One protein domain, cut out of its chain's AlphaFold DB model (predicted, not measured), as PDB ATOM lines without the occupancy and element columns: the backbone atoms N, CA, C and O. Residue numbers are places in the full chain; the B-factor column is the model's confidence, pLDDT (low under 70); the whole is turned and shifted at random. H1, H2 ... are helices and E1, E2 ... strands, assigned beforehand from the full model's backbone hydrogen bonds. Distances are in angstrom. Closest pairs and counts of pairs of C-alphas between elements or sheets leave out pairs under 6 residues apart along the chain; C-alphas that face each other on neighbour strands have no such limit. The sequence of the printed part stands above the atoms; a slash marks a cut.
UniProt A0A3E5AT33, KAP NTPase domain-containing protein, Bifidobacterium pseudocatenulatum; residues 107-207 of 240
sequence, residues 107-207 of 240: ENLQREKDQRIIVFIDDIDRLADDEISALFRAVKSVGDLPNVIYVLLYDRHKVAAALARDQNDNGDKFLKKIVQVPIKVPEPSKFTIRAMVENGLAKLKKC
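What this domain is: This is residues 107 to 207 of the 240 residues of the protein "KAP NTPase domain-containing protein" of Bifidobacterium pseudocatenulatum (UniProt A0A3E5AT33). Two parallel strands, E1 and E2, form a short ladder beside a cluster of three helices, H2, H3 and H4. From this body residues 185 to 207, with the long helix H5, stick out as an arm, while the small helix H1 lies beyond the beginnings of the strands. The printed part has 101 residues, in the order H1, E1, H2, E2, H3, H4, H5, and is mostly helix. It is loose, with a radius of gyration of the C-alphas of 18.4 A, and flat, spanning 51 by 41 by 21 A.

Where its parts are: H1, residues 107 to 111, begins at C-alpha 107 (52.936, -42.806, -13.949). E1, residues 117 to 121, leads to H2, residues 129 to 142, 20.1 A long. E2 is residues 148 to 152, H3 residues 156 to 166 and H4 residues 171 to 178. H5, residues 190 to 207, is 26.3 A long and ends at C-alpha 207 (23.697, -81.285, -1.525).

How they stand to each other: E1 and E2 are parallel at 18 degrees, with N 119 and O 149 2.8 A apart, within hydrogen-bond range. E1, H2 and E2 form a strand-helix-strand unit, parallel neighbours joined through a helix, with a right-handed crossover. H2, with residues 129 to 133 alone, touches H3 about perpendicular at 88 degrees; the closest C-alphas, Asp 129 and Ala 162, are 4.6 A apart. H3 touches H4 at Ala 164 and Gly 171, closest C-alphas 4.1 A. H2 and H4 only just touch, with 3 pairs of C-alphas within 8 A. H1, H2 and H5 have every O i to N i+4 pair within hydrogen-bond range, H3 5 of 7, H4 2 of 4.

The domain as a whole: The C-alphas farthest apart, Asn 168 and Lys 206, are 55.1 A apart. The printed part has no cut; the link H4 to H5 is long. pLDDT is under 70 at residues 113, 169 and 206 to 207.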
ATOM      1  N   GLU A 107      51.753 -42.430 -13.169       73.56
ATOM      2  CA  GLU A 107      52.936 -42.806 -13.949       73.56
ATOM      3  C   GLU A 107      53.133 -44.322 -14.005       73.56
ATOM      4  O   GLU A 107      53.477 -44.845 -15.061       73.56
ATOM      5  N   ASN A 108      52.888 -45.032 -12.905       75.12
ATOM      6  CA  ASN A 108      52.998 -46.489 -12.860       75.12
ATOM      7  C   ASN A 108      51.934 -47.144 -13.751       75.12
ATOM      8  O   ASN A 108      52.273 -47.964 -14.600       75.12
ATOM      9  N   LEU A 109      50.680 -46.691 -13.651       75.56
ATOM     10  CA  LEU A 109      49.584 -47.155 -14.508       75.56
ATOM     11  C   LEU A 109      49.845 -46.876 -15.994       75.56
ATOM     12  O   LEU A 109      49.463 -47.674 -16.842       75.56
ATOM     13  N   GLN A 110      50.510 -45.764 -16.332       73.06
ATOM     14  CA  GLN A 110      50.883 -45.450 -17.719       73.06
ATOM     15  C   GLN A 110      52.014 -46.326 -18.259       73.06
ATOM     16  O   GLN A 110      52.065 -46.565 -19.466       73.06
ATOM     17  N   ARG A 111      52.935 -46.771 -17.397       74.25
ATOM     18  CA  ARG A 111      54.041 -47.659 -17.785       74.25
ATOM     19  C   ARG A 111      53.545 -49.079 -18.038       74.25
ATOM     20  O   ARG A 111      54.023 -49.728 -18.962       74.25
ATOM     21  N   GLU A 112      52.545 -49.527 -17.288       70.19
ATOM     22  CA  GLU A 112      51.928 -50.850 -17.425       70.19
ATOM     23  C   GLU A 112      50.804 -50.854 -18.477       70.19
ATOM     24  O   GLU A 112      49.639 -51.110 -18.183       70.19
ATOM     25  N   LYS A 113      51.150 -50.556 -19.738       66.00
ATOM     26  CA  LYS A 113      50.179 -50.464 -20.851       66.00
ATOM     27  C   LYS A 113      49.410 -51.762 -21.137       66.00
ATOM     28  O   LYS A 113      48.331 -51.704 -21.725       66.00
ATOM     29  N   ASP A 114      49.944 -52.905 -20.713       70.25
ATOM     30  CA  ASP A 114      49.362 -54.220 -20.990       70.25
ATOM     31  C   ASP A 114      48.363 -54.688 -19.925       70.25
ATOM     32  O   ASP A 114      47.661 -55.681 -20.130       70.25
ATOM     33  N   GLN A 115      48.252 -53.980 -18.796       75.69
ATOM     34  CA  GLN A 115      47.359 -54.361 -17.706       75.69
ATOM     35  C   GLN A 115      46.214 -53.365 -17.564       75.69
ATOM     36  O   GLN A 115      46.417 -52.165 -17.415       75.69
ATOM     37  N   ARG A 116      44.982 -53.878 -17.603       81.81
ATOM     38  CA  ARG A 116      43.769 -53.094 -17.357       81.81
ATOM     39  C   ARG A 116      43.216 -53.444 -15.987       81.81
ATOM     40  O   ARG A 116      42.958 -54.614 -15.710       81.81
ATOM     41  N   ILE A 117      42.987 -52.431 -15.163       86.19
ATOM     42  CA  ILE A 117      42.355 -52.579 -13.853       86.19
ATOM     43  C   ILE A 117      40.870 -52.280 -14.000       86.19
ATOM     44  O   ILE A 117      40.484 -51.275 -14.596       86.19
ATOM     45  N   ILE A 118      40.027 -53.143 -13.443       90.00
ATOM     46  CA  ILE A 118      38.580 -52.936 -13.417       90.00
ATOM     47  C   ILE A 118      38.152 -52.825 -11.967       90.00
ATOM     48  O   ILE A 118      38.395 -53.731 -11.171       90.00
ATOM     49  N   VAL A 119      37.510 -51.713 -11.637       88.56
ATOM     50  CA  VAL A 119      37.018 -51.421 -10.297       88.56
ATOM     51  C   VAL A 119      35.501 -51.528 -10.316       88.56
ATOM     52  O   VAL A 119      34.826 -50.732 -10.968       88.56
ATOM     53  N   PHE A 120      34.975 -52.520  -9.603       91.19
ATOM     54  CA  PHE A 120      33.544 -52.660  -9.360       91.19
ATOM     55  C   PHE A 120      33.189 -51.965  -8.052       91.19
ATOM     56  O   PHE A 120      33.799 -52.242  -7.021       91.19
ATOM     57  N   ILE A 121      32.209 -51.069  -8.108       90.81
ATOM     58  CA  ILE A 121      31.642 -50.410  -6.932       90.81
ATOM     59  C   ILE A 121      30.167 -50.792  -6.886       90.81
ATOM     60  O   ILE A 121      29.409 -50.409  -7.778       90.81
ATOM     61  N   ASP A 122      29.800 -51.586  -5.886       89.56
ATOM     62  CA  ASP A 122      28.452 -52.119  -5.684       89.56
ATOM     63  C   ASP A 122      27.805 -51.526  -4.423       89.56
ATOM     64  O   ASP A 122      28.484 -50.861  -3.638       89.56
ATOM     65  N   ASP A 123      26.501 -51.758  -4.250       88.94
ATOM     66  CA  ASP A 123      25.698 -51.347  -3.084       88.94
ATOM     67  C   ASP A 123      25.748 -49.831  -2.765       88.94
ATOM     68  O   ASP A 123      25.526 -49.409  -1.628       88.94
ATOM     69  N   ILE A 124      25.997 -48.983  -3.772       90.75
ATOM     70  CA  ILE A 124      26.108 -47.520  -3.605       90.75
ATOM     71  C   ILE A 124      24.815 -46.917  -3.039       90.75
ATOM     72  O   ILE A 124      24.850 -45.968  -2.262       90.75
ATOM     73  N   ASP A 125      23.662 -47.464  -3.414       88.31
ATOM     74  CA  ASP A 125      22.347 -46.960  -3.020       88.31
ATOM     75  C   ASP A 125      21.929 -47.345  -1.586       88.31
ATOM     76  O   ASP A 125      20.802 -47.046  -1.180       88.31
ATOM     77  N   ARG A 126      22.813 -48.009  -0.826       91.50
ATOM     78  CA  ARG A 126      22.656 -48.254   0.619       91.50
ATOM     79  C   ARG A 126      23.329 -47.199   1.494       91.50
ATOM     80  O   ARG A 126      23.123 -47.210   2.706       91.50
ATOM     81  N   LEU A 127      24.158 -46.350   0.898       92.62
ATOM     82  CA  LEU A 127      24.861 -45.279   1.594       92.62
ATOM     83  C   LEU A 127      23.917 -44.118   1.923       92.62
ATOM     84  O   LEU A 127      22.872 -43.954   1.288       92.62
ATOM     85  N   ALA A 128      24.303 -43.297   2.902       92.19
ATOM     86  CA  ALA A 128      23.592 -42.056   3.194       92.19
ATOM     87  C   ALA A 128      23.764 -41.033   2.054       92.19
ATOM     88  O   ALA A 128      24.756 -41.063   1.322       92.19
ATOM     89  N   ASP A 129      22.830 -40.085   1.926       91.38
ATOM     90  CA  ASP A 129      22.823 -39.094   0.834       91.38
ATOM     91  C   ASP A 129      24.162 -38.324   0.713       91.38
ATOM     92  O   ASP A 129      24.684 -38.125  -0.392       91.38
ATOM     93  N   ASP A 130      24.764 -37.957   1.851       90.38
ATOM     94  CA  ASP A 130      26.051 -37.250   1.913       90.38
ATOM     95  C   ASP A 130      27.221 -38.134   1.441       90.38
ATOM     96  O   ASP A 130      28.127 -37.677   0.736       90.38
ATOM     97  N   GLU A 131      27.191 -39.423   1.788       92.56
ATOM     98  CA  GLU A 131      28.206 -40.405   1.396       92.56
ATOM     99  C   GLU A 131      28.133 -40.713  -0.102       92.56
ATOM    100  O   GLU A 131      29.169 -40.778  -0.768       92.56
ATOM    101  N   ILE A 132      26.919 -40.832  -0.656       91.75
ATOM    102  CA  ILE A 132      26.696 -40.970  -2.102       91.75
ATOM    103  C   ILE A 132      27.321 -39.775  -2.826       91.75
ATOM    104  O   ILE A 132      28.101 -39.939  -3.771       91.75
ATOM    105  N   SER A 133      27.035 -38.560  -2.361       89.75
ATOM    106  CA  SER A 133      27.564 -37.339  -2.966       89.75
ATOM    107  C   SER A 133      29.090 -37.266  -2.888       89.75
ATOM    108  O   SER A 133      29.752 -36.948  -3.886       89.75
ATOM    109  N   ALA A 134      29.674 -37.627  -1.745       89.50
ATOM    110  CA  ALA A 134      31.121 -37.710  -1.572       89.50
ATOM    111  C   ALA A 134      31.761 -38.754  -2.504       89.50
ATOM    112  O   ALA A 134      32.758 -38.453  -3.169       89.50
ATOM    113  N   LEU A 135      31.165 -39.946  -2.620       91.44
ATOM    114  CA  LEU A 135      31.638 -41.017  -3.496       91.44
ATOM    115  C   LEU A 135      31.657 -40.569  -4.957       91.44
ATOM    116  O   LEU A 135      32.683 -40.690  -5.625       91.44
ATOM    117  N   PHE A 136      30.560 -40.008  -5.467       89.06
ATOM    118  CA  PHE A 136      30.511 -39.574  -6.865       89.06
ATOM    119  C   PHE A 136      31.461 -38.399  -7.143       89.06
ATOM    120  O   PHE A 136      32.062 -38.338  -8.218       89.06
ATOM    121  N   ARG A 137      31.684 -37.493  -6.179       86.25
ATOM    122  CA  ARG A 137      32.737 -36.463  -6.285       86.25
ATOM    123  C   ARG A 137      34.132 -37.091  -6.358       86.25
ATOM    124  O   ARG A 137      34.938 -36.677  -7.194       86.25
ATOM    125  N   ALA A 138      34.403 -38.107  -5.540       87.81
ATOM    126  CA  ALA A 138      35.665 -38.838  -5.566       87.81
ATOM    127  C   ALA A 138      35.860 -39.559  -6.907       87.81
ATOM    128  O   ALA A 138      36.870 -39.335  -7.573       87.81
ATOM    129  N   VAL A 139      34.865 -40.320  -7.368       87.75
ATOM    130  CA  VAL A 139      34.889 -41.004  -8.671       87.75
ATOM    131  C   VAL A 139      35.101 -40.007  -9.808       87.75
ATOM    132  O   VAL A 139      35.912 -40.256 -10.688       87.75
ATOM    133  N   LYS A 140      34.466 -38.831  -9.768       84.12
ATOM    134  CA  LYS A 140      34.713 -37.770 -10.755       84.12
ATOM    135  C   LYS A 140      36.169 -37.286 -10.752       84.12
ATOM    136  O   LYS A 140      36.710 -36.993 -11.811       84.12
ATOM    137  N   SER A 141      36.798 -37.183  -9.579       81.81
ATOM    138  CA  SER A 141      38.187 -36.719  -9.447       81.81
ATOM    139  C   SER A 141      39.235 -37.774  -9.832       81.81
ATOM    140  O   SER A 141      40.294 -37.424 -10.350       81.81
ATOM    141  N   VAL A 142      38.936 -39.060  -9.612       78.44
ATOM    142  CA  VAL A 142      39.851 -40.192  -9.861       78.44
ATOM    143  C   VAL A 142      39.520 -40.928 -11.172       78.44
ATOM    144  O   VAL A 142      40.301 -41.747 -11.647       78.44
ATOM    145  N   GLY A 143      38.390 -40.621 -11.809       70.25
ATOM    146  CA  GLY A 143      37.865 -41.341 -12.975       70.25
ATOM    147  C   GLY A 143      38.710 -41.244 -14.248       70.25
ATOM    148  O   GLY A 143      38.502 -42.023 -15.166       70.25
ATOM    149  N   ASP A 144      39.684 -40.334 -14.290       71.69
ATOM    150  CA  ASP A 144      40.607 -40.129 -15.416       71.69
ATOM    151  C   ASP A 144      41.954 -40.859 -15.210       71.69
ATOM    152  O   ASP A 144      43.031 -40.361 -15.542       71.69
ATOM    153  N   LEU A 145      41.940 -42.025 -14.558       80.75
ATOM    154  CA  LEU A 145      43.142 -42.852 -14.452       80.75
ATOM    155  C   LEU A 145      43.338 -43.687 -15.730       80.75
ATOM    156  O   LEU A 145      42.408 -44.364 -16.169       80.75
ATOM    157  N   PRO A 146      44.549 -43.686 -16.319       79.12
ATOM    158  CA  PRO A 146      44.839 -44.493 -17.495       79.12
ATOM    159  C   PRO A 146      44.790 -45.976 -17.135       79.12
ATOM    160  O   PRO A 146      45.200 -46.365 -16.045       79.12
ATOM    161  N   ASN A 147      44.301 -46.795 -18.066       83.75
ATOM    162  CA  ASN A 147      44.169 -48.247 -17.911       83.75
ATOM    163  C   ASN A 147      43.247 -48.700 -16.760       83.75
ATOM    164  O   ASN A 147      43.272 -49.872 -16.391       83.75
ATOM    165  N   VAL A 148      42.398 -47.811 -16.229       85.12
ATOM    166  CA  VAL A 148      41.404 -48.144 -15.200       85.12
ATOM    167  C   VAL A 148      39.990 -47.969 -15.748       85.12
ATOM    168  O   VAL A 148      39.657 -46.935 -16.323       85.12
ATOM    169  N   ILE A 149      39.144 -48.977 -15.551       87.31
ATOM    170  CA  ILE A 149      37.721 -48.954 -15.902       87.31
ATOM    171  C   ILE A 149      36.909 -49.042 -14.613       87.31
ATOM    172  O   ILE A 149      37.064 -49.989 -13.844       87.31
ATOM    173  N   TYR A 150      36.014 -48.084 -14.398       88.69
ATOM    174  CA  TYR A 150      35.085 -48.095 -13.272       88.69
ATOM    175  C   TYR A 150      33.721 -48.609 -13.724       88.69
ATOM    176  O   TYR A 150      33.145 -48.097 -14.685       88.69
ATOM    177  N   VAL A 151      33.194 -49.600 -13.011       91.69
ATOM    178  CA  VAL A 151      31.836 -50.113 -13.194       91.69
ATOM    179  C   VAL A 151      31.065 -49.847 -11.911       91.69
ATOM    180  O   VAL A 151      31.363 -50.420 -10.865       91.69
ATOM    181  N   LEU A 152      30.086 -48.951 -12.002       92.25
ATOM    182  CA  LEU A 152      29.242 -48.553 -10.881       92.25
ATOM    183  C   LEU A 152      27.909 -49.290 -10.967       92.25
ATOM    184  O   LEU A 152      27.235 -49.216 -11.997       92.25
ATOM    185  N   LEU A 153      27.524 -49.953  -9.884       93.25
ATOM    186  CA  LEU A 153      26.213 -50.563  -9.719       93.25
ATOM    187  C   LEU A 153      25.430 -49.726  -8.707       93.25
ATOM    188  O   LEU A 153      25.874 -49.517  -7.580       93.25
ATOM    189  N   TYR A 154      24.298 -49.177  -9.141       92.69
ATOM    190  CA  TYR A 154      23.464 -48.316  -8.310       92.69
ATOM    191  C   TYR A 154      22.030 -48.235  -8.839       92.69
ATOM    192  O   TYR A 154      21.784 -48.391 -10.039       92.69
ATOM    193  N   ASP A 155      21.092 -47.917  -7.948       91.25
ATOM    194  CA  ASP A 155      19.751 -47.475  -8.326       91.25
ATOM    195  C   ASP A 155      19.790 -46.004  -8.757       91.25
ATOM    196  O   ASP A 155      20.133 -45.102  -7.984       91.25
ATOM    197  N   ARG A 156      19.409 -45.754 -10.012       90.25
ATOM    198  CA  ARG A 156      19.405 -44.413 -10.591       90.25
ATOM    199  C   ARG A 156      18.513 -43.436  -9.831       90.25
ATOM    200  O   ARG A 156      18.914 -42.284  -9.686       90.25
ATOM    201  N   HIS A 157      17.328 -43.851  -9.391       90.19
ATOM    202  CA  HIS A 157      16.363 -42.941  -8.773       90.19
ATOM    203  C   HIS A 157      16.855 -42.461  -7.409       90.19
ATOM    204  O   HIS A 157      16.856 -41.258  -7.149       90.19
ATOM    205  N   LYS A 158      17.348 -43.384  -6.578       91.12
ATOM    206  CA  LYS A 158      17.910 -43.057  -5.261       91.12
ATOM    207  C   LYS A 158      19.138 -42.159  -5.372       91.12
ATOM    208  O   LYS A 158      19.201 -41.115  -4.732       91.12
ATOM    209  N   VAL A 159      20.087 -42.522  -6.236       91.50
ATOM    210  CA  VAL A 159      21.322 -41.744  -6.416       91.50
ATOM    211  C   VAL A 159      21.037 -40.357  -6.992       91.50
ATOM    212  O   VAL A 159      21.620 -39.377  -6.535       91.50
ATOM    213  N   ALA A 160      20.132 -40.236  -7.968       90.62
ATOM    214  CA  ALA A 160      19.761 -38.933  -8.517       90.62
ATOM    215  C   ALA A 160      19.108 -38.029  -7.458       90.62
ATOM    216  O   ALA A 160      19.414 -36.837  -7.424       90.62
ATOM    217  N   ALA A 161      18.267 -38.591  -6.583       89.81
ATOM    218  CA  ALA A 161      17.645 -37.860  -5.482       89.81
ATOM    219  C   ALA A 161      18.675 -37.394  -4.437       89.81
ATOM    220  O   ALA A 161      18.666 -36.222  -4.060       89.81
ATOM    221  N   ALA A 162      19.607 -38.263  -4.035       90.44
ATOM    222  CA  ALA A 162      20.687 -37.903  -3.114       90.44
ATOM    223  C   ALA A 162      21.556 -36.762  -3.674       90.44
ATOM    224  O   ALA A 162      21.822 -35.769  -2.999       90.44
ATOM    225  N   LEU A 163      21.924 -36.848  -4.956       88.12
ATOM    226  CA  LEU A 163      22.740 -35.832  -5.628       88.12
ATOM    227  C   LEU A 163      21.994 -34.514  -5.889       88.12
ATOM    228  O   LEU A 163      22.638 -33.484  -6.095       88.12
ATOM    229  N   ALA A 164      20.659 -34.526  -5.925       86.88
ATOM    230  CA  ALA A 164      19.850 -33.329  -6.143       86.88
ATOM    231  C   ALA A 164      19.972 -32.337  -4.975       86.88
ATOM    232  O   ALA A 164      20.113 -31.137  -5.227       86.88
ATOM    233  N   ARG A 165      20.032 -32.842  -3.732       78.25
ATOM    234  CA  ARG A 165      20.212 -32.030  -2.512       78.25
ATOM    235  C   ARG A 165      21.491 -31.191  -2.553       78.25
ATOM    236  O   ARG A 165      21.496 -30.033  -2.155       78.25
ATOM    237  N   ASP A 166      22.551 -31.769  -3.108       71.81
ATOM    238  CA  ASP A 166      23.894 -31.188  -3.154       71.81
ATOM    239  C   ASP A 166      24.164 -30.304  -4.384       71.81
ATOM    240  O   ASP A 166      25.152 -29.567  -4.424       71.81
ATOM    241  N   GLN A 167      23.347 -30.423  -5.437       70.94
ATOM    242  CA  GLN A 167      23.594 -29.818  -6.756       70.94
ATOM    243  C   GLN A 167      22.423 -28.956  -7.250       70.94
ATOM    244  O   GLN A 167      22.225 -28.831  -8.462       70.94
ATOM    245  N   ASN A 168      21.666 -28.349  -6.330       70.69
ATOM    246  CA  ASN A 168      20.559 -27.435  -6.637       70.69
ATOM    247  C   ASN A 168      19.555 -28.075  -7.625       70.69
ATOM    248  O   ASN A 168      19.374 -27.603  -8.753       70.69
ATOM    249  N   ASP A 169      19.019 -29.236  -7.234       68.25
ATOM    250  CA  ASP A 169      18.007 -30.033  -7.947       68.25
ATOM    251  C   ASP A 169      18.411 -30.604  -9.318       68.25
ATOM    252  O   ASP A 169      17.577 -31.047 -10.106       68.25
ATOM    253  N   ASN A 170      19.710 -30.667  -9.625       79.38
ATOM    254  CA  ASN A 170      20.214 -31.183 -10.906       79.38
ATOM    255  C   ASN A 170      21.001 -32.505 -10.791       79.38
ATOM    256  O   ASN A 170      21.977 -32.718 -11.523       79.38
ATOM    257  N   GLY A 171      20.566 -33.425  -9.922       84.25
ATOM    258  CA  GLY A 171      21.225 -34.722  -9.693       84.25
ATOM    259  C   GLY A 171      21.434 -35.555 -10.968       84.25
ATOM    260  O   GLY A 171      22.544 -36.019 -11.237       84.25
ATOM    261  N   ASP A 172      20.425 -35.647 -11.844       86.94
ATOM    262  CA  ASP A 172      20.540 -36.343 -13.139       86.94
ATOM    263  C   ASP A 172      21.598 -35.726 -14.066       86.94
ATOM    264  O   ASP A 172      22.300 -36.438 -14.792       86.94
ATOM    265  N   LYS A 173      21.739 -34.391 -14.066       86.06
ATOM    266  CA  LYS A 173      22.765 -33.716 -14.880       86.06
ATOM    267  C   LYS A 173      24.159 -33.985 -14.333       86.06
ATOM    268  O   LYS A 173      25.102 -34.088 -15.116       86.06
ATOM    269  N   PHE A 174      24.304 -34.086 -13.013       86.56
ATOM    270  CA  PHE A 174      25.573 -34.448 -12.394       86.56
ATOM    271  C   PHE A 174      25.962 -35.890 -12.734       86.56
ATOM    272  O   PHE A 174      27.088 -36.130 -13.170       86.56
ATOM    273  N   LEU A 175      25.010 -36.822 -12.655       88.00
ATOM    274  CA  LEU A 175      25.228 -38.230 -12.979       88.00
ATOM    275  C   LEU A 175      25.708 -38.429 -14.428       88.00
ATOM    276  O   LEU A 175      26.675 -39.154 -14.660       88.00
ATOM    277  N   LYS A 176      25.118 -37.704 -15.392       87.06
ATOM    278  CA  LYS A 176      25.542 -37.707 -16.808       87.06
ATOM    279  C   LYS A 176      26.986 -37.233 -17.036       87.06
ATOM    280  O   LYS A 176      27.576 -37.584 -18.048       87.06
ATOM    281  N   LYS A 177      27.556 -36.423 -16.131       85.06
ATOM    282  CA  LYS A 177      28.956 -35.958 -16.239       85.06
ATOM    283  C   LYS A 177      29.965 -37.015 -15.795       85.06
ATOM    284  O   LYS A 177      31.132 -36.909 -16.151       85.06
ATOM    285  N   ILE A 178      29.540 -37.971 -14.971       86.12
ATOM    286  CA  ILE A 178      30.413 -38.994 -14.381       86.12
ATOM    287  C   ILE A 178      30.251 -40.311 -15.136       86.12
ATOM    288  O   ILE A 178      31.232 -40.951 -15.508       86.12
ATOM    289  N   VAL A 179      29.003 -40.708 -15.384       87.19
ATOM    290  CA  VAL A 179      28.664 -41.972 -16.030       87.19
ATOM    291  C   VAL A 179      28.622 -41.766 -17.538       87.19
ATOM    292  O   VAL A 179      27.659 -41.230 -18.077       87.19
ATOM    293  N   GLN A 180      29.681 -42.213 -18.211       86.31
ATOM    294  CA  GLN A 180      29.842 -42.086 -19.663       86.31
ATOM    295  C   GLN A 180      28.841 -42.958 -20.431       86.31
ATOM    296  O   GLN A 180      28.253 -42.515 -21.413       86.31
ATOM    297  N   VAL A 181      28.630 -44.194 -19.966       88.25
ATOM    298  CA  VAL A 181      27.741 -45.165 -20.610       88.25
ATOM    299  C   VAL A 181      26.812 -45.773 -19.559       88.25
ATOM    300  O   VAL A 181      27.239 -46.637 -18.792       88.25
ATOM    301  N   PRO A 182      25.545 -45.330 -19.479       88.25
ATOM    302  CA  PRO A 182      24.566 -45.943 -18.594       88.25
ATOM    303  C   PRO A 182      24.026 -47.237 -19.213       88.25
ATOM    304  O   PRO A 182      23.448 -47.223 -20.299       88.25
ATOM    305  N   ILE A 183      24.156 -48.351 -18.495       88.94
ATOM    306  CA  ILE A 183      23.554 -49.635 -18.873       88.94
ATOM    307  C   ILE A 183      22.380 -49.904 -17.939       88.94
ATOM    308  O   ILE A 183      22.554 -49.991 -16.726       88.94
ATOM    309  N   LYS A 184      21.176 -50.029 -18.503       88.12
ATOM    310  CA  LYS A 184      19.987 -50.426 -17.745       88.12
ATOM    311  C   LYS A 184      19.899 -51.945 -17.704       88.12
ATOM    312  O   LYS A 184      19.966 -52.596 -18.744       88.12
ATOM    313  N   VAL A 185      19.722 -52.495 -16.508       87.25
ATOM    314  CA  VAL A 185      19.435 -53.921 -16.340       87.25
ATOM    315  C   VAL A 185      17.962 -54.152 -16.703       87.25
ATOM    316  O   VAL A 185      17.106 -53.462 -16.149       87.25
ATOM    317  N   PRO A 186      17.645 -55.059 -17.645       86.94
ATOM    318  CA  PRO A 186      16.262 -55.353 -18.000       86.94
ATOM    319  C   PRO A 186      15.550 -56.076 -16.855       86.94
ATOM    320  O   PRO A 186      16.159 -56.860 -16.124       86.94
ATOM    321  N   GLU A 187      14.245 -55.848 -16.730       87.75
ATOM    322  CA  GLU A 187      13.430 -56.574 -15.762       87.75
ATOM    323  C   GLU A 187      13.367 -58.067 -16.124       87.75
ATOM    324  O   GLU A 187      13.109 -58.421 -17.281       87.75
ATOM    325  N   PRO A 188      13.610 -58.972 -15.162       89.56
ATOM    326  CA  PRO A 188      13.549 -60.400 -15.425       89.56
ATOM    327  C   PRO A 188      12.101 -60.854 -15.648       89.56
ATOM    328  O   PRO A 188      11.188 -60.481 -14.911       89.56
ATOM    329  N   SER A 189      11.886 -61.724 -16.638       92.88
ATOM    330  CA  SER A 189      10.562 -62.306 -16.874       92.88
ATOM    331  C   SER A 189      10.138 -63.227 -15.719       92.88
ATOM    332  O   SER A 189      10.974 -63.877 -15.083       92.88
ATOM    333  N   LYS A 190       8.823 -63.365 -15.490       93.88
ATOM    334  CA  LYS A 190       8.276 -64.298 -14.483       93.88
ATOM    335  C   LYS A 190       8.756 -65.735 -14.704       93.88
ATOM    336  O   LYS A 190       9.058 -66.439 -13.742       93.88
ATOM    337  N   PHE A 191       8.855 -66.155 -15.966       94.25
ATOM    338  CA  PHE A 191       9.368 -67.474 -16.332       94.25
ATOM    339  C   PHE A 191      10.835 -67.637 -15.924       94.25
ATOM    340  O   PHE A 191      11.188 -68.633 -15.297       94.25
ATOM    341  N   THR A 192      11.671 -66.630 -16.201       92.12
ATOM    342  CA  THR A 192      13.086 -66.623 -15.806       92.12
ATOM    343  C   THR A 192      13.233 -66.728 -14.292       92.12
ATOM    344  O   THR A 192      13.970 -67.587 -13.821       92.12
ATOM    345  N   ILE A 193      12.495 -65.921 -13.523       94.00
ATOM    346  CA  ILE A 193      12.539 -65.961 -12.053       94.00
ATOM    347  C   ILE A 193      12.150 -67.351 -11.545       94.00
ATOM    348  O   ILE A 193      12.871 -67.934 -10.734       94.00
ATOM    349  N   ARG A 194      11.041 -67.907 -12.047       94.44
ATOM    350  CA  ARG A 194      10.575 -69.240 -11.659       94.44
ATOM    351  C   ARG A 194      11.638 -70.301 -11.940       94.44
ATOM    352  O   ARG A 194      12.004 -71.043 -11.033       94.44
ATOM    353  N   ALA A 195      12.192 -70.310 -13.149       93.88
ATOM    354  CA  ALA A 195      13.253 -71.234 -13.523       93.88
ATOM    355  C   ALA A 195      14.510 -71.051 -12.653       93.88
ATOM    356  O   ALA A 195      15.143 -72.033 -12.271       93.88
ATOM    357  N   MET A 196      14.889 -69.817 -12.304       92.94
ATOM    358  CA  MET A 196      16.025 -69.550 -11.412       92.94
ATOM    359  C   MET A 196      15.811 -70.135 -10.017       92.94
ATOM    360  O   MET A 196      16.716 -70.780  -9.485       92.94
ATOM    361  N   VAL A 197      14.625 -69.929  -9.438       95.31
ATOM    362  CA  VAL A 197      14.273 -70.442  -8.109       95.31
ATOM    363  C   VAL A 197      14.223 -71.968  -8.121       95.31
ATOM    364  O   VAL A 197      14.863 -72.599  -7.283       95.31
ATOM    365  N   GLU A 198      13.544 -72.570  -9.100       94.25
ATOM    366  CA  GLU A 198      13.461 -74.029  -9.251       94.25
ATOM    367  C   GLU A 198      14.856 -74.656  -9.397       94.25
ATOM    368  O   GLU A 198      15.189 -75.613  -8.693       94.25
ATOM    369  N   ASN A 199      15.718 -74.067 -10.232       92.56
ATOM    370  CA  ASN A 199      17.104 -74.509 -10.391       92.56
ATOM    371  C   ASN A 199      17.931 -74.330  -9.109       92.56
ATOM    372  O   ASN A 199      18.768 -75.178  -8.792       92.56
ATOM    373  N   GLY A 200      17.716 -73.241  -8.367       90.56
ATOM    374  CA  GLY A 200      18.358 -73.004  -7.073       90.56
ATOM    375  C   GLY A 200      17.978 -74.071  -6.047       90.56
ATOM    376  O   GLY A 200      18.853 -74.699  -5.451       90.56
ATOM    377  N   LEU A 201      16.681 -74.356  -5.914       93.25
ATOM    378  CA  LEU A 201      16.161 -75.388  -5.014       93.25
ATOM    379  C   LEU A 201      16.638 -76.792  -5.406       93.25
ATOM    380  O   LEU A 201      17.024 -77.579  -4.541       93.25
ATOM    381  N   ALA A 202      16.669 -77.109  -6.703       89.19
ATOM    382  CA  ALA A 202      17.168 -78.391  -7.195       89.19
ATOM    383  C   ALA A 202      18.652 -78.610  -6.851       89.19
ATOM    384  O   ALA A 202      19.048 -79.720  -6.488       89.19
ATOM    385  N   LYS A 203      19.473 -77.550  -6.909       86.31
ATOM    386  CA  LYS A 203      20.882 -77.606  -6.487       86.31
ATOM    387  C   LYS A 203      21.018 -77.891  -4.994       86.31
ATOM    388  O   LYS A 203      21.856 -78.709  -4.626       86.31
ATOM    389  N   LEU A 204      20.176 -77.282  -4.160       85.62
ATOM    390  CA  LEU A 204      20.193 -77.499  -2.710       85.62
ATOM    391  C   LEU A 204      19.809 -78.941  -2.338       85.62
ATOM    392  O   LEU A 204      20.522 -79.573  -1.560       85.62
ATOM    393  N   LYS A 205      18.780 -79.521  -2.974       77.12
ATOM    394  CA  LYS A 205      18.387 -80.932  -2.761       77.12
ATOM    395  C   LYS A 205      19.514 -81.925  -3.075       77.12
ATOM    396  O   LYS A 205      19.645 -82.961  -2.431       77.12
ATOM    397  N   LYS A 206      20.362 -81.609  -4.057       64.00
ATOM    398  CA  LYS A 206      21.502 -82.452  -4.460       64.00
ATOM    399  C   LYS A 206      22.674 -82.408  -3.466       64.00
ATOM    400  O   LYS A 206      23.575 -83.250  -3.539       64.00
ATOM    401  N   CYS A 207      22.694 -81.418  -2.578       58.28
ATOM    402  CA  CYS A 207      23.697 -81.285  -1.525       58.28
ATOM    403  C   CYS A 207      23.299 -82.038  -0.247       58.28
ATOM    404  O   CYS A 207      24.188 -82.540   0.431       58.28
TER     405      CYS A 207